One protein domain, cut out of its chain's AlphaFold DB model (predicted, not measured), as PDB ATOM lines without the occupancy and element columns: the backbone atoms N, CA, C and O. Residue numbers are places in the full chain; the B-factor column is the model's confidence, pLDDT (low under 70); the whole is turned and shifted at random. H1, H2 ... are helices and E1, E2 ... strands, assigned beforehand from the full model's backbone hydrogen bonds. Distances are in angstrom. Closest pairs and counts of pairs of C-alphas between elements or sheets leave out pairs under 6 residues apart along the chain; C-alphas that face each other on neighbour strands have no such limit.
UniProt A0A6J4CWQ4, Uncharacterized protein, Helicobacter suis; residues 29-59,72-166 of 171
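AT A GLANCE: This is residues 29 to 59 and 72 to 166 of the 171 residues of an uncharacterized protein of Helicobacter suis (UniProt A0A6J4CWQ4). A four-stranded parallel sheet forms the core, with helices over both faces: H1, H2 and the long H6 on one face, H5 on the other, making three layers. Beside H5, the helical hairpin of H3 and H4 packs on H5 through H3, and H4 only grazes the sheet. The 126 printed residues hold six named helices and four named strands, in the order H1 E1 H2 H3 H4 E2 H5 E3 E4 H6, and the class is mixed, helices and strands. The sheet's order is E1 E2 E3 E4. The whole is compact, with a radius of gyration of the C-alphas of 14.3 A and spans of 39 by 35 by 28 A.

IN THESE COORDINATES: Start with the sheet: E1 is residues 40 to 45, 16.8 A long; E2, residues 101 to 108, 21.8 A; E3, residues 122 to 127, 15.9 A; and E4, residues 135 to 138. Find C-alpha 101 at (259.860, 176.779, 172.282); from there E2 runs to C-alpha 108 at (248.957, 171.289, 154.182). The helices are H1, residues 29 to 36; H2, 50 to 59; H3, 76 to 83; H4, 87 to 97; H5, 112 to 119; and H6, 145 to 164. H6 is 28.2 A long and ends at C-alpha 164 at (253.204, 192.627, 175.473).

HOW THE PARTS SIT: Look between E1 and E2 for N 104 and O 42, 2.8 A apart; between E2 and E3 for N 123 and O 103, 2.8 A; between E3 and E4 for N 138 and O 126, 2.8 A. E2, H5 and E3 form a strand-helix-strand unit, two parallel neighbour strands with a helix between, and its crossover is right-handed. H5 lies over E2 and E3 at a height over the sheet of 8.0 A; the closest C-alphas of H5 and E2 are those of Val 117 and Leu 103, 5.8 A apart. On the opposite face, H2 runs along the strands over E1, at 9 degrees to it on the local plane. On the same face as H2, H1 runs slantwise to the strands, at a height of 9.2 A. H6 touches H1 with residues 159 to 164 alone, at a steep tilt of 48 degrees; their closest C-alphas are those of Leu 160 and Ile 32, 5.7 A apart. H3 touches H5, the C-alphas of Leu 82 and Pro 112 being closest at 5.8 A. H4 only grazes the sheet with residues 94 to 95. Every O i to N i+4 pair is within hydrogen-bond range in H1, H2, H4, H5 and H6, and 3 of 4 in H3.

THE WHOLE: The C-alphas farthest apart are those of Gln 84 and Gly 166, at 43.0 A. Residues 60 to 71 are not printed, and C-alphas 59 and 72 are 12.6 A apart across the cut. Of the links that are printed whole, none is long. The mean pLDDT of the printed part is 94.0, and no printed residue is under 70.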
ATOM      1  N   ILE A  29     245.941 182.114 171.541       94.38
ATOM      2  CA  ILE A  29     246.110 182.708 172.872       94.38
ATOM      3  C   ILE A  29     247.187 181.970 173.669       94.38
ATOM      4  O   ILE A  29     247.982 182.618 174.345       94.38
ATOM      5  N   GLN A  30     247.258 180.639 173.580       94.00
ATOM      6  CA  GLN A  30     248.327 179.871 174.223       94.00
ATOM      7  C   GLN A  30     249.701 180.199 173.626       94.00
ATOM      8  O   GLN A  30     250.657 180.390 174.378       94.00
ATOM      9  N   ALA A  31     249.796 180.352 172.303       95.81
ATOM     10  CA  ALA A  31     251.026 180.782 171.644       95.81
ATOM     11  C   ALA A  31     251.457 182.188 172.094       95.81
ATOM     12  O   ALA A  31     252.621 182.411 172.417       95.81
ATOM     13  N   ILE A  32     250.512 183.125 172.207       96.50
ATOM     14  CA  ILE A  32     250.787 184.480 172.699       96.50
ATOM     15  C   ILE A  32     251.241 184.450 174.165       96.50
ATOM     16  O   ILE A  32     252.229 185.093 174.512       96.50
ATOM     17  N   LYS A  33     250.579 183.665 175.025       95.88
ATOM     18  CA  LYS A  33     250.999 183.473 176.424       95.88
ATOM     19  C   LYS A  33     252.415 182.909 176.526       95.88
ATOM     20  O   LYS A  33     253.180 183.363 177.371       95.88
ATOM     21  N   HIS A  34     252.768 181.958 175.663       96.62
ATOM     22  CA  HIS A  34     254.121 181.402 175.590       96.62
ATOM     23  C   HIS A  34     255.158 182.471 175.231       96.62
ATOM     24  O   HIS A  34     256.170 182.581 175.920       96.62
ATOM     25  N   ILE A  35     254.876 183.306 174.224       96.38
ATOM     26  CA  ILE A  35     255.758 184.418 173.827       96.38
ATOM     27  C   ILE A  35     255.933 185.418 174.978       96.38
ATOM     28  O   ILE A  35     257.058 185.779 175.315       96.38
ATOM     29  N   ILE A  36     254.838 185.840 175.618       95.19
ATOM     30  CA  ILE A  36     254.876 186.774 176.760       95.19
ATOM     31  C   ILE A  36     255.648 186.173 177.942       95.19
ATOM     32  O   ILE A  36     256.340 186.889 178.661       95.19
ATOM     33  N   GLY A  37     255.576 184.852 178.119       94.75
ATOM     34  CA  GLY A  37     256.363 184.103 179.099       94.75
ATOM     35  C   GLY A  37     257.856 183.976 178.767       94.75
ATOM     36  O   GLY A  37     258.574 183.315 179.514       94.75
ATOM     37  N   GLY A  38     258.332 184.577 177.670       94.06
ATOM     38  CA  GLY A  38     259.730 184.540 177.231       94.06
ATOM     39  C   GLY A  38     260.090 183.342 176.349       94.06
ATOM     40  O   GLY A  38     261.266 183.129 176.062       94.06
ATOM     41  N   GLY A  39     259.106 182.548 175.925       96.69
ATOM     42  CA  GLY A  39     259.319 181.424 175.025       96.69
ATOM     43  C   GLY A  39     259.485 181.850 173.563       96.69
ATOM     44  O   GLY A  39     258.924 182.851 173.121       96.69
ATOM     45  N   SER A  40     260.243 181.070 172.792       96.88
ATOM     46  CA  SER A  40     260.447 181.286 171.357       96.88
ATOM     47  C   SER A  40     259.419 180.551 170.498       96.88
ATOM     48  O   SER A  40     258.835 179.548 170.916       96.88
ATOM     49  N   VAL A  41     259.238 181.016 169.265       97.81
ATOM     50  CA  VAL A  41     258.394 180.374 168.253       97.81
ATOM     51  C   VAL A  41     259.255 179.950 167.076       97.81
ATOM     52  O   VAL A  41     259.998 180.758 166.523       97.81
ATOM     53  N   LEU A  42     259.147 178.684 166.690       97.50
ATOM     54  CA  LEU A  42     259.801 178.149 165.504       97.50
ATOM     55  C   LEU A  42     258.757 177.974 164.408       97.50
ATOM     56  O   LEU A  42     257.877 177.122 164.515       97.50
ATOM     57  N   MET A  43     258.837 178.820 163.390       97.19
ATOM     58  CA  MET A  43     257.872 178.896 162.308       97.19
ATOM     59  C   MET A  43     258.333 178.103 161.088       97.19
ATOM     60  O   MET A  43     259.501 178.158 160.694       97.19
ATOM     61  N   ASP A  44     257.387 177.430 160.443       96.62
ATOM     62  CA  ASP A  44     257.580 176.891 159.105       96.62
ATOM     63  C   ASP A  44     256.279 176.855 158.297       96.62
ATOM     64  O   ASP A  44     255.185 177.049 158.831       96.62
ATOM     65  N   THR A  45     256.394 176.608 156.997       97.50
ATOM     66  CA  THR A  45     255.256 176.533 156.078       97.50
ATOM     67  C   THR A  45     255.460 175.461 155.020       97.50
ATOM     68  O   THR A  45     256.581 175.008 154.795       97.50
ATOM     69  N   ASP A  46     254.391 175.081 154.324       95.69
ATOM     70  CA  ASP A  46     254.563 174.401 153.039       95.69
ATOM     71  C   ASP A  46     255.112 175.361 151.961       95.69
ATOM     72  O   ASP A  46     255.295 176.567 152.180       95.69
ATOM     73  N   THR A  47     255.386 174.808 150.779       95.38
ATOM     74  CA  THR A  47     255.909 175.557 149.630       95.38
ATOM     75  C   THR A  47     254.935 176.622 149.126       95.38
ATOM     76  O   THR A  47     255.368 177.709 148.749       95.38
ATOM     77  N   GLU A  48     253.630 176.341 149.122       95.75
ATOM     78  CA  GLU A  48     252.602 177.264 148.622       95.75
ATOM     79  C   GLU A  48     252.461 178.497 149.527       95.75
ATOM     80  O   GLU A  48     252.212 179.596 149.037       95.75
ATOM     81  N   ARG A  49     252.693 178.342 150.837       97.38
ATOM     82  CA  ARG A  49     252.620 179.408 151.848       97.38
ATOM     83  C   ARG A  49     254.003 179.917 152.273       97.38
ATOM     84  O   ARG A  49     254.114 180.648 153.254       97.38
ATOM     85  N   ALA A  50     255.062 179.623 151.514       97.06
ATOM     86  CA  ALA A  50     256.411 180.138 151.786       97.06
ATOM     87  C   ALA A  50     256.462 181.677 151.839       97.06
ATOM     88  O   ALA A  50     257.196 182.257 152.641       97.06
ATOM     89  N   TRP A  51     255.634 182.347 151.031       97.75
ATOM     90  CA  TRP A  51     255.474 183.802 151.060       97.75
ATOM     91  C   TRP A  51     254.966 184.303 152.420       97.75
ATOM     92  O   TRP A  51     255.397 185.355 152.889       97.75
ATOM     93  N   PHE A  52     254.090 183.539 153.079       98.38
ATOM     94  CA  PHE A  52     253.495 183.910 154.356       98.38
ATOM     95  C   PHE A  52     254.533 183.848 155.482       98.38
ATOM     96  O   PHE A  52     254.606 184.766 156.297       98.38
ATOM     97  N   LYS A  53     255.417 182.839 155.479       97.50
ATOM     98  CA  LYS A  53     256.575 182.783 156.391       97.50
ATOM     99  C   LYS A  53     257.446 184.030 156.280       97.50
ATOM    100  O   LYS A  53     257.753 184.664 157.286       97.50
ATOM    101  N   LEU A  54     257.820 184.397 155.053       96.88
ATOM    102  CA  LEU A  54     258.632 185.589 154.795       96.88
ATOM    103  C   LEU A  54     257.921 186.859 155.267       96.88
ATOM    104  O   LEU A  54     258.547 187.727 155.878       96.88
ATOM    105  N   TYR A  55     256.614 186.952 155.020       97.69
ATOM    106  CA  TYR A  55     255.794 188.063 155.480       97.69
ATOM    107  C   TYR A  55     255.815 188.178 157.009       97.69
ATOM    108  O   TYR A  55     256.190 189.225 157.521       97.69
ATOM    109  N   VAL A  56     255.517 187.103 157.745       97.69
ATOM    110  CA  VAL A  56     255.508 187.114 159.218       97.69
ATOM    111  C   VAL A  56     256.881 187.470 159.789       97.69
ATOM    112  O   VAL A  56     256.984 188.382 160.609       97.69
ATOM    113  N   LEU A  57     257.945 186.795 159.340       95.31
ATOM    114  CA  LEU A  57     259.296 187.003 159.871       95.31
ATOM    115  C   LEU A  57     259.831 188.415 159.593       95.31
ATOM    116  O   LEU A  57     260.539 188.974 160.432       95.31
ATOM    117  N   SER A  58     259.489 189.006 158.444       93.19
ATOM    118  CA  SER A  58     259.895 190.376 158.107       93.19
ATOM    119  C   SER A  58     259.021 191.436 158.773       93.19
ATOM    120  O   SER A  58     259.541 192.466 159.194       93.19
ATOM    121  N   HIS A  59     257.713 191.197 158.896       95.50
ATOM    122  CA  HIS A  59     256.753 192.171 159.406       95.50
ATOM    123  C   HIS A  59     256.797 192.295 160.931       95.50
ATOM    124  O   HIS A  59     256.857 193.414 161.448       95.50
ATOM    125  N   PHE A  72     261.576 182.504 164.862       95.62
ATOM    126  CA  PHE A  72     262.658 182.014 164.011       95.62
ATOM    127  C   PHE A  72     262.140 180.985 163.018       95.62
ATOM    128  O   PHE A  72     261.164 180.292 163.287       95.62
ATOM    129  N   GLU A  73     262.812 180.852 161.883       95.06
ATOM    130  CA  GLU A  73     262.563 179.757 160.951       95.06
ATOM    131  C   GLU A  73     263.176 178.446 161.470       95.06
ATOM    132  O   GLU A  73     264.262 178.441 162.057       95.06
ATOM    133  N   ILE A  74     262.504 177.318 161.226       92.56
ATOM    134  CA  ILE A  74     263.093 175.995 161.466       92.56
ATOM    135  C   ILE A  74     264.233 175.751 160.464       92.56
ATOM    136  O   ILE A  74     264.013 175.849 159.259       92.56
ATOM    137  N   PRO A  75     265.443 175.365 160.916       90.50
ATOM    138  CA  PRO A  75     266.547 175.071 160.011       90.50
ATOM    139  C   PRO A  75     266.174 174.028 158.948       90.50
ATOM    140  O   PRO A  75     265.697 172.937 159.269       90.50
ATOM    141  N   THR A  76     266.481 174.320 157.684       87.75
ATOM    142  CA  THR A  76     266.186 173.447 156.530       87.75
ATOM    143  C   THR A  76     266.769 172.040 156.676       87.75
ATOM    144  O   THR A  76     266.176 171.048 156.245       87.75
ATOM    145  N   THR A  77     267.906 171.911 157.361       88.12
ATOM    146  CA  THR A  77     268.507 170.614 157.687       88.12
ATOM    147  C   THR A  77     267.594 169.760 158.562       88.12
ATOM    148  O   THR A  77     267.526 168.553 158.353       88.12
ATOM    149  N   LEU A  78     266.859 170.355 159.505       90.06
ATOM    150  CA  LEU A  78     265.907 169.641 160.358       90.06
ATOM    151  C   LEU A  78     264.616 169.300 159.606       90.06
ATOM    152  O   LEU A  78     264.078 168.215 159.804       90.06
ATOM    153  N   GLN A  79     264.173 170.144 158.672       86.12
ATOM    154  CA  GLN A  79     263.029 169.828 157.804       86.12
ATOM    155  C   GLN A  79     263.269 168.546 156.992       86.12
ATOM    156  O   GLN A  79     262.402 167.678 156.912       86.12
ATOM    157  N   SER A  80     264.479 168.372 156.444       88.94
ATOM    158  CA  SER A  80     264.827 167.160 155.688       88.94
ATOM    159  C   SER A  80     264.732 165.875 156.525       88.94
ATOM    160  O   SER A  80     264.346 164.827 156.008       88.94
ATOM    161  N   ARG A  81     265.006 165.975 157.831       91.19
ATOM    162  CA  ARG A  81     264.912 164.883 158.810       91.19
ATOM    163  C   ARG A  81     263.457 164.531 159.129       91.19
ATOM    164  O   ARG A  81     263.124 163.356 159.267       91.19
ATOM    165  N   LEU A  82     262.558 165.522 159.159       89.69
ATOM    166  CA  LEU A  82     261.114 165.283 159.311       89.69
ATOM    167  C   LEU A  82     260.547 164.458 158.154       89.69
ATOM    168  O   LEU A  82     259.778 163.528 158.385       89.69
ATOM    169  N   ASN A  83     260.994 164.722 156.924       85.38
ATOM    170  CA  ASN A  83     260.599 163.936 155.748       85.38
ATOM    171  C   ASN A  83     261.073 162.474 155.821       85.38
ATOM    172  O   ASN A  83     260.465 161.592 155.220       85.38
ATOM    173  N   GLN A  84     262.133 162.203 156.585       90.12
ATOM    174  CA  GLN A  84     262.644 160.858 156.864       90.12
ATOM    175  C   GLN A  84     261.963 160.202 158.077       90.12
ATOM    176  O   GLN A  84     262.382 159.137 158.520       90.12
ATOM    177  N   SER A  85     260.888 160.803 158.602       88.94
ATOM    178  CA  SER A  85     260.170 160.365 159.809       88.94
ATOM    179  C   SER A  85     260.999 160.418 161.100       88.94
ATOM    180  O   SER A  85     260.621 159.815 162.105       88.94
ATOM    181  N   GLU A  86     262.083 161.198 161.134       91.81
ATOM    182  CA  GLU A  86     262.975 161.329 162.296       91.81
ATOM    183  C   GLU A  86     262.476 162.382 163.314       91.81
ATOM    184  O   GLU A  86     263.254 163.149 163.883       91.81
ATOM    185  N   ASN A  87     261.161 162.420 163.569       91.81
ATOM    186  CA  ASN A  87     260.489 163.409 164.429       91.81
ATOM    187  C   ASN A  87     261.135 163.534 165.822       91.81
ATOM    188  O   ASN A  87     261.427 164.637 166.276       91.81
ATOM    189  N   ALA A  88     261.434 162.405 166.472       92.44
ATOM    190  CA  ALA A  88     262.038 162.385 167.806       92.44
ATOM    191  C   ALA A  88     263.452 162.994 167.839       92.44
ATOM    192  O   ALA A  88     263.829 163.635 168.821       92.44
ATOM    193  N   LEU A  89     264.233 162.819 166.767       94.25
ATOM    194  CA  LEU A  89     265.571 163.402 166.653       94.25
ATOM    195  C   LEU A  89     265.483 164.921 166.488       94.25
ATOM    196  O   LEU A  89     266.227 165.657 167.141       94.25
ATOM    197  N   VAL A  90     264.557 165.385 165.644       94.56
ATOM    198  CA  VAL A  90     264.308 166.816 165.438       94.56
ATOM    199  C   VAL A  90     263.849 167.457 166.743       94.56
ATOM    200  O   VAL A  90     264.495 168.396 167.197       94.56
ATOM    201  N   SER A  91     262.840 166.883 167.400       93.25
ATOM    202  CA  SER A  91     262.364 167.298 168.725       93.25
ATOM    203  C   SER A  91     263.495 167.418 169.746       93.25
ATOM    204  O   SER A  91     263.695 168.462 170.368       93.25
ATOM    205  N   SER A  92     264.306 166.363 169.879       94.56
ATOM    206  CA  SER A  92     265.429 166.337 170.821       94.56
ATOM    207  C   SER A  92     266.444 167.437 170.516       94.56
ATOM    208  O   SER A  92     266.945 168.089 171.426       94.56
ATOM    209  N   THR A  93     266.721 167.681 169.234       95.06
ATOM    210  CA  THR A  93     267.648 168.735 168.807       95.06
ATOM    211  C   THR A  93     267.098 170.122 169.129       95.06
ATOM    212  O   THR A  93     267.822 170.955 169.667       95.06
ATOM    213  N   LEU A  94     265.816 170.374 168.850       94.12
ATOM    214  CA  LEU A  94     265.178 171.655 169.154       94.12
ATOM    215  C   LEU A  94     265.146 171.922 170.664       94.12
ATOM    216  O   LEU A  94     265.498 173.019 171.089       94.12
ATOM    217  N   ASN A  95     264.829 170.912 171.475       93.44
ATOM    218  CA  ASN A  95     264.843 171.005 172.939       93.44
ATOM    219  C   ASN A  95     266.242 171.249 173.530       93.44
ATOM    220  O   ASN A  95     266.361 171.834 174.603       93.44
ATOM    221  N   LEU A  96     267.307 170.814 172.849       94.75
ATOM    222  CA  LEU A  96     268.686 171.105 173.257       94.75
ATOM    223  C   LEU A  96     269.097 172.549 172.948       94.75
ATOM    224  O   LEU A  96     269.888 173.130 173.688       94.75
ATOM    225  N   VAL A  97     268.600 173.111 171.844       93.88
ATOM    226  CA  VAL A  97     268.989 174.447 171.365       93.88
ATOM    227  C   VAL A  97     268.146 175.546 172.008       93.88
ATOM    228  O   VAL A  97     268.680 176.582 172.405       93.88
ATOM    229  N   TYR A  98     266.836 175.334 172.118       92.94
ATOM    230  CA  TYR A  98     265.887 176.336 172.582       92.94
ATOM    231  C   TYR A  98     265.377 175.989 173.980       92.94
ATOM    232  O   TYR A  98     264.772 174.941 174.185       92.94
ATOM    233  N   GLN A  99     265.569 176.905 174.934       89.25
ATOM    234  CA  GLN A  99     265.179 176.705 176.337       89.25
ATOM    235  C   GLN A  99     263.673 176.453 176.519       89.25
ATOM    236  O   GLN A  99     263.277 175.629 177.337       89.25
ATOM    237  N   SER A 100     262.834 177.179 175.777       95.38
ATOM    238  CA  SER A 100     261.378 177.034 175.779       95.38
ATOM    239  C   SER A 100     260.854 177.455 174.415       95.38
ATOM    240  O   SER A 100     260.927 178.634 174.070       95.38
ATOM    241  N   HIS A 101     260.351 176.506 173.627       96.50
ATOM    242  CA  HIS A 101     259.860 176.779 172.282       96.50
ATOM    243  C   HIS A 101     258.488 176.157 172.027       96.50
ATOM    244  O   HIS A 101     258.087 175.203 172.691       96.50
ATOM    245  N   ILE A 102     257.786 176.722 171.051       97.44
ATOM    246  CA  ILE A 102     256.639 176.096 170.397       97.44
ATOM    247  C   ILE A 102     256.864 176.089 168.893       97.44
ATOM    248  O   ILE A 102     257.587 176.934 168.357       97.44
ATOM    249  N   LEU A 103     256.212 175.157 168.214       97.19
ATOM    250  CA  LEU A 103     256.189 175.111 166.758       97.19
ATOM    251  C   LEU A 103     254.999 175.915 166.231       97.19
ATOM    252  O   LEU A 103     253.911 175.844 166.792       97.19
ATOM    253  N   TRP A 104     255.176 176.654 165.144       97.94
ATOM    254  CA  TRP A 104     254.081 177.278 164.406       97.94
ATOM    255  C   TRP A 104     254.164 176.865 162.944       97.94
ATOM    256  O   TRP A 104     255.092 177.247 162.237       97.94
ATOM    257  N   TYR A 105     253.193 176.083 162.485       97.69
ATOM    258  CA  TYR A 105     253.149 175.634 161.100       97.69
ATOM    259  C   TYR A 105     251.924 176.167 160.367       97.69
ATOM    260  O   TYR A 105     250.812 176.126 160.902       97.69
ATOM    261  N   VAL A 106     252.139 176.620 159.126       98.19
ATOM    262  CA  VAL A 106     251.075 177.028 158.202       98.19
ATOM    263  C   VAL A 106     251.181 176.278 156.877       98.19
ATOM    264  O   VAL A 106     252.141 176.460 156.131       98.19
ATOM    265  N   GLY A 107     250.186 175.456 156.546       97.56
ATOM    266  CA  GLY A 107     250.167 174.747 155.265       97.56
ATOM    267  C   GLY A 107     249.359 173.458 155.266       97.56
ATOM    268  O   GLY A 107     248.472 173.267 156.093       97.56
ATOM    269  N   ALA A 108     249.661 172.561 154.332       96.69
ATOM    270  CA  ALA A 108     248.957 171.289 154.182       96.69
ATOM    271  C   ALA A 108     248.982 170.443 155.469       96.69
ATOM    272  O   ALA A 108     250.051 170.179 156.032       96.69
ATOM    273  N   PHE A 109     247.809 169.963 155.897       95.88
ATOM    274  CA  PHE A 109     247.657 169.126 157.095       95.88
ATOM    275  C   PHE A 109     248.440 167.804 157.030       95.88
ATOM    276  O   PHE A 109     248.874 167.282 158.053       95.88
ATOM    277  N   SER A 110     248.643 167.263 155.829       93.25
ATOM    278  CA  SER A 110     249.358 166.002 155.591       93.25
ATOM    279  C   SER A 110     250.883 166.103 155.725       93.25
ATOM    280  O   SER A 110     251.579 165.098 155.574       93.25
ATOM    281  N   SER A 111     251.421 167.296 155.989       93.06
ATOM    282  CA  SER A 111     252.862 167.526 156.069       93.06
ATOM    283  C   SER A 111     253.489 166.892 157.323       93.06
ATOM    284  O   SER A 111     252.895 166.970 158.404       93.06
ATOM    285  N   PRO A 112     254.713 166.324 157.250       92.81
ATOM    286  CA  PRO A 112     255.392 165.741 158.412       92.81
ATOM    287  C   PRO A 112     255.523 166.701 159.602       92.81
ATOM    288  O   PRO A 112     255.364 166.298 160.753       92.81
ATOM    289  N   ILE A 113     255.749 167.988 159.336       93.75
ATOM    290  CA  ILE A 113     255.832 169.013 160.380       93.75
ATOM    291  C   ILE A 113     254.479 169.312 161.036       93.75
ATOM    292  O   ILE A 113     254.440 169.563 162.237       93.75
ATOM    293  N   ALA A 114     253.363 169.219 160.304       94.50
ATOM    294  CA  ALA A 114     252.034 169.354 160.901       94.50
ATOM    295  C   ALA A 114     251.796 168.243 161.933       94.50
ATOM    296  O   ALA A 114     251.279 168.498 163.019       94.50
ATOM    297  N   ASN A 115     252.250 167.020 161.630       92.62
ATOM    298  CA  ASN A 115     252.215 165.916 162.583       92.62
ATOM    299  C   ASN A 115     253.109 166.175 163.809       92.62
ATOM    300  O   ASN A 115     252.673 165.915 164.928       92.62
ATOM    301  N   LEU A 116     254.315 166.726 163.631       93.62
ATOM    302  CA  LEU A 116     255.173 167.102 164.761       93.62
ATOM    303  C   LEU A 116     254.499 168.147 165.666       93.62
ATOM    304  O   LEU A 116     254.482 167.985 166.881       93.62
ATOM    305  N   VAL A 117     253.882 169.180 165.082       94.56
ATOM    306  CA  VAL A 117     253.160 170.230 165.823       94.56
ATOM    307  C   VAL A 117     252.028 169.646 166.674       94.56
ATOM    308  O   VAL A 117     251.822 170.107 167.790       94.56
ATOM    309  N   LEU A 118     251.317 168.624 166.178       91.81
ATOM    310  CA  LEU A 118     250.263 167.928 166.931       91.81
ATOM    311  C   LEU A 118     250.794 167.038 168.061       91.81
ATOM    312  O   LEU A 118     250.082 166.794 169.032       91.81
ATOM    313  N   GLN A 119     251.998 166.487 167.900       90.44
ATOM    314  CA  GLN A 119     252.647 165.650 168.913       90.44
ATOM    315  C   GLN A 119     253.287 166.485 170.027       90.44
ATOM    316  O   GLN A 119     253.504 165.983 171.130       90.44
ATOM    317  N   GLU A 120     253.575 167.753 169.744       90.00
ATOM    318  CA  GLU A 120     254.223 168.690 170.652       90.00
ATOM    319  C   GLU A 120     253.310 169.870 171.017       90.00
ATOM    320  O   GLU A 120     252.094 169.839 170.845       90.00
ATOM    321  N   ARG A 121     253.894 170.928 171.589       86.19
ATOM    322  CA  ARG A 121     253.197 172.195 171.805       86.19
ATOM    323  C   ARG A 121     253.382 173.074 170.580       86.19
ATOM    324  O   ARG A 121     254.509 173.417 170.223       86.19
ATOM    325  N   GLY A 122     252.281 173.510 169.983       92.94
ATOM    326  CA  GLY A 122     252.373 174.416 168.858       92.94
ATOM    327  C   GLY A 122     251.067 175.034 168.403       92.94
ATOM    328  O   GLY A 122     250.005 174.836 168.988       92.94
ATOM    329  N   LEU A 123     251.198 175.832 167.353       96.69
ATOM    330  CA  LEU A 123     250.141 176.542 166.665       96.69
ATOM    331  C   LEU A 123     250.037 175.972 165.250       96.69
ATOM    332  O   LEU A 123     250.972 176.101 164.458       96.69
ATOM    333  N   LEU A 124     248.913 175.329 164.936       97.00
ATOM    334  CA  LEU A 124     248.701 174.692 163.640       97.00
ATOM    335  C   LEU A 124     247.617 175.418 162.845       97.00
ATOM    336  O   LEU A 124     246.443 175.410 163.219       97.00
ATOM    337  N   TRP A 125     248.022 176.037 161.740       97.56
ATOM    338  CA  TRP A 125     247.139 176.664 160.759       97.56
ATOM    339  C   TRP A 125     247.147 175.797 159.504       97.56
ATOM    340  O   TRP A 125     248.036 175.905 158.659       97.56
ATOM    341  N   ALA A 126     246.206 174.864 159.425       96.94
ATOM    342  CA  ALA A 126     246.263 173.798 158.440       96.94
ATOM    343  C   ALA A 126     245.207 173.955 157.350       96.94
ATOM    344  O   ALA A 126     244.055 174.286 157.616       96.94
ATOM    345  N   PHE A 127     245.609 173.662 156.122       96.31
ATOM    346  CA  PHE A 127     244.707 173.540 154.988       96.31
ATOM    347  C   PHE A 127     244.147 172.124 154.913       96.31
ATOM    348  O   PHE A 127     244.889 171.149 155.076       96.31
ATOM    349  N   ASP A 128     242.838 172.042 154.669       94.19
ATOM    350  CA  ASP A 128     242.070 170.811 154.470       94.19
ATOM    351  C   ASP A 128     242.214 169.806 155.628       94.19
ATOM    352  O   ASP A 128     242.221 168.586 155.446       94.19
ATOM    353  N   SER A 129     242.344 170.326 156.852       92.50
ATOM    354  CA  SER A 129     242.391 169.530 158.075       92.50
ATOM    355  C   SER A 129     241.001 169.090 158.539       92.50
ATOM    356  O   SER A 129     240.018 169.813 158.351       92.50
ATOM    357  N   PRO A 130     240.895 167.939 159.230       88.50
ATOM    358  CA  PRO A 130     239.672 167.588 159.937       88.50
ATOM    359  C   PRO A 130     239.384 168.612 161.051       88.50
ATOM    360  O   PRO A 130     240.329 169.148 161.638       88.50
ATOM    361  N   PRO A 131     238.105 168.852 161.398       79.44
ATOM    362  CA  PRO A 131     237.746 169.781 162.462       79.44
ATOM    363  C   PRO A 131     238.305 169.285 163.801       79.44
ATOM    364  O   PRO A 131     237.927 168.219 164.290       79.44
ATOM    365  N   ARG A 132     239.230 170.056 164.374       84.31
ATOM    366  CA  ARG A 132     239.870 169.808 165.671       84.31
ATOM    367  C   ARG A 132     240.045 171.123 166.410       84.31
ATOM    368  O   ARG A 132     240.294 172.148 165.783       84.31
ATOM    369  N   GLU A 133     239.928 171.094 167.731       78.56
ATOM    370  CA  GLU A 133     240.017 172.311 168.540       78.56
ATOM    371  C   GLU A 133     241.419 172.931 168.488       78.56
ATOM    372  O   GLU A 133     241.555 174.151 168.537       78.56
ATOM    373  N   GLU A 134     242.460 172.119 168.328       84.94
ATOM    374  CA  GLU A 134     243.853 172.566 168.311       84.94
ATOM    375  C   GLU A 134     244.284 173.174 166.964       84.94
ATOM    376  O   GLU A 134     245.405 173.670 166.845       84.94
ATOM    377  N   ILE A 135     243.414 173.134 165.945       92.06
ATOM    378  CA  ILE A 135     243.747 173.483 164.561       92.06
ATOM    379  C   ILE A 135     242.861 174.617 164.062       92.06
ATOM    380  O   ILE A 135     241.634 174.519 164.061       92.06
ATOM    381  N   ILE A 136     243.485 175.659 163.520       94.69
ATOM    382  CA  ILE A 136     242.766 176.638 162.704       94.69
ATOM    383  C   ILE A 136     242.758 176.118 161.270       94.69
ATOM    384  O   ILE A 136     243.804 176.022 160.632       94.69
ATOM    385  N   SER A 137     241.573 175.717 160.811       93.25
ATOM    386  CA  SER A 137     241.387 175.053 159.521       93.25
ATOM    387  C   SER A 137     241.084 176.062 158.413       93.25
ATOM    388  O   SER A 137     240.214 176.920 158.565       93.25
ATOM    389  N   PHE A 138     241.770 175.909 157.287       95.00
ATOM    390  CA  PHE A 138     241.572 176.657 156.049       95.00
ATOM    391  C   PHE A 138     241.071 175.715 154.956       95.00
ATOM    392  O   PHE A 138     241.368 174.520 154.968       95.00
ATOM    393  N   ASN A 139     240.332 176.263 153.997       93.62
ATOM    394  CA  ASN A 139     239.922 175.543 152.797       93.62
ATOM    395  C   ASN A 139     240.848 175.948 151.645       93.62
ATOM    396  O   ASN A 139     240.889 177.124 151.283       93.62
ATOM    397  N   SER A 140     241.581 174.997 151.063       93.06
ATOM    398  CA  SER A 140     242.502 175.288 149.950       93.06
ATOM    399  C   SER A 140     241.794 175.728 148.669       93.06
ATOM    400  O   SER A 140     242.399 176.397 147.835       93.06
ATOM    401  N   LEU A 141     240.508 175.400 148.526       93.94
ATOM    402  CA  LEU A 141     239.677 175.799 147.392       93.94
ATOM    403  C   LEU A 141     239.006 177.164 147.592       93.94
ATOM    404  O   LEU A 141     238.346 177.655 146.675       93.94
ATOM    405  N   ASP A 142     239.131 177.771 148.776       94.19
ATOM    406  CA  ASP A 142     238.582 179.097 149.039       94.19
ATOM    407  C   ASP A 142     239.493 180.174 148.419       94.19
ATOM    408  O   ASP A 142     240.648 180.319 148.841       94.19
ATOM    409  N   PRO A 143     239.000 180.973 147.448       93.31
ATOM    410  CA  PRO A 143     239.783 182.048 146.838       93.31
ATOM    411  C   PRO A 143     240.161 183.161 147.829       93.31
ATOM    412  O   PRO A 143     241.022 183.987 147.528       93.31
ATOM    413  N   LEU A 144     239.529 183.210 149.005       94.94
ATOM    414  CA  LEU A 144     239.841 184.159 150.069       94.94
ATOM    415  C   LEU A 144     240.855 183.616 151.081       94.94
ATOM    416  O   LEU A 144     241.186 184.336 152.019       94.94
ATOM    417  N   SER A 145     241.376 182.399 150.913       94.50
ATOM    418  CA  SER A 145     242.272 181.766 151.892       94.50
ATOM    419  C   SER A 145     243.546 182.568 152.195       94.50
ATOM    420  O   SER A 145     243.923 182.704 153.359       94.50
ATOM    421  N   ASP A 146     244.162 183.199 151.195       95.94
ATOM    422  CA  ASP A 146     245.315 184.086 151.418       95.94
ATOM    423  C   ASP A 146     244.933 185.342 152.220       95.94
ATOM    424  O   ASP A 146     245.674 185.786 153.101       95.94
ATOM    425  N   HIS A 147     243.740 185.892 151.968       95.81
ATOM    426  CA  HIS A 147     243.215 187.021 152.735       95.81
ATOM    427  C   HIS A 147     242.891 186.598 154.170       95.81
ATOM    428  O   HIS A 147     243.207 187.329 155.104       95.81
ATOM    429  N   GLN A 148     242.317 185.408 154.361       96.38
ATOM    430  CA  GLN A 148     242.071 184.809 155.674       96.38
ATOM    431  C   GLN A 148     243.375 184.648 156.461       96.38
ATOM    432  O   GLN A 148     243.417 185.022 157.630       96.38
ATOM    433  N   LEU A 149     244.450 184.157 155.830       97.12
ATOM    434  CA  LEU A 149     245.768 184.014 156.458       97.12
ATOM    435  C   LEU A 149     246.335 185.355 156.927       97.12
ATOM    436  O   LEU A 149     246.709 185.498 158.094       97.12
ATOM    437  N   LEU A 150     246.372 186.347 156.034       97.12
ATOM    438  CA  LEU A 150     246.837 187.694 156.367       97.12
ATOM    439  C   LEU A 150     246.002 188.311 157.486       97.12
ATOM    440  O   LEU A 150     246.539 188.917 158.413       97.12
ATOM    441  N   GLN A 151     244.689 188.124 157.424       96.25
ATOM    442  CA  GLN A 151     243.770 188.715 158.372       96.25
ATOM    443  C   GLN A 151     243.857 188.064 159.757       96.25
ATOM    444  O   GLN A 151     243.846 188.763 160.774       96.25
ATOM    445  N   LEU A 152     243.978 186.735 159.805       97.19
ATOM    446  CA  LEU A 152     244.207 185.989 161.036       97.19
ATOM    447  C   LEU A 152     245.525 186.418 161.685       97.19
ATOM    448  O   LEU A 152     245.566 186.658 162.891       97.19
ATOM    449  N   TYR A 153     246.579 186.577 160.880       97.56
ATOM    450  CA  TYR A 153     247.862 187.096 161.340       97.56
ATOM    451  C   TYR A 153     247.761 188.504 161.920       97.56
ATOM    452  O   TYR A 153     248.302 188.748 162.993       97.56
ATOM    453  N   GLN A 154     247.069 189.428 161.254       95.94
ATOM    454  CA  GLN A 154     246.926 190.798 161.750       95.94
ATOM    455  C   GLN A 154     246.230 190.842 163.112       95.94
ATOM    456  O   GLN A 154     246.670 191.562 164.005       95.94
ATOM    457  N   VAL A 155     245.184 190.033 163.298       96.62
ATOM    458  CA  VAL A 155     244.513 189.910 164.598       96.62
ATOM    459  C   VAL A 155     245.448 189.264 165.627       96.62
ATOM    460  O   VAL A 155     245.557 189.767 166.742       96.62
ATOM    461  N   PHE A 156     246.173 188.201 165.264       97.19
ATOM    462  CA  PHE A 156     247.175 187.575 166.135       97.19
ATOM    463  C   PHE A 156     248.260 188.570 166.583       97.19
ATOM    464  O   PHE A 156     248.541 188.671 167.777       97.19
ATOM    465  N   GLU A 157     248.831 189.337 165.652       96.06
ATOM    466  CA  GLU A 157     249.845 190.359 165.924       96.06
ATOM    467  C   GLU A 157     249.293 191.459 166.835       96.06
ATOM    468  O   GLU A 157     249.954 191.838 167.800       96.06
ATOM    469  N   HIS A 158     248.081 191.948 166.564       95.00
ATOM    470  CA  HIS A 158     247.438 192.974 167.382       95.00
ATOM    471  C   HIS A 158     247.322 192.511 168.838       95.00
ATOM    472  O   HIS A 158     247.772 193.208 169.747       95.00
ATOM    473  N   ILE A 159     246.779 191.308 169.059       96.19
ATOM    474  CA  ILE A 159     246.610 190.733 170.399       96.19
ATOM    475  C   ILE A 159     247.970 190.566 171.082       96.19
ATOM    476  O   ILE A 159     248.117 190.913 172.254       96.19
ATOM    477  N   LEU A 160     248.967 190.052 170.356       96.25
ATOM    478  CA  LEU A 160     250.315 189.849 170.874       96.25
ATOM    479  C   LEU A 160     250.949 191.165 171.338       96.25
ATOM    480  O   LEU A 160     251.454 191.242 172.456       96.25
ATOM    481  N   LEU A 161     250.913 192.200 170.498       94.56
ATOM    482  CA  LEU A 161     251.528 193.488 170.807       94.56
ATOM    483  C   LEU A 161     250.812 194.200 171.950       94.56
ATOM    484  O   LEU A 161     251.471 194.716 172.850       94.56
ATOM    485  N   ASP A 162     249.482 194.206 171.959       94.44
ATOM    486  CA  ASP A 162     248.731 194.841 173.038       94.44
ATOM    487  C   ASP A 162     248.920 194.122 174.375       94.44
ATOM    488  O   ASP A 162     249.011 194.777 175.417       94.44
ATOM    489  N   ALA A 163     249.059 192.795 174.362       94.50
ATOM    490  CA  ALA A 163     249.374 192.031 175.561       94.50
ATOM    491  C   ALA A 163     250.819 192.267 176.043       94.50
ATOM    492  O   ALA A 163     251.032 192.499 177.232       94.50
ATOM    493  N   LEU A 164     251.807 192.302 175.139       92.56
ATOM    494  CA  LEU A 164     253.204 192.627 175.473       92.56
ATOM    495  C   LEU A 164     253.366 194.047 176.033       92.56
ATOM    496  O   LEU A 164     254.193 194.276 176.912       92.56
ATOM    497  N   LEU A 165     252.570 195.000 175.544       90.88
ATOM    498  CA  LEU A 165     252.561 196.387 176.016       90.88
ATOM    499  C   LEU A 165     251.705 196.591 177.280       90.88
ATOM    500  O   LEU A 165     251.575 197.722 177.747       90.88
ATOM    501  N   GLY A 166     251.102 195.529 177.825       90.69
ATOM    502  CA  GLY A 166     250.278 195.585 179.033       90.69
ATOM    503  C   GLY A 166     248.917 196.267 178.856       90.69
ATOM    504  O   GLY A 166     248.257 196.571 179.846       90.69
TER     505      GLY A 166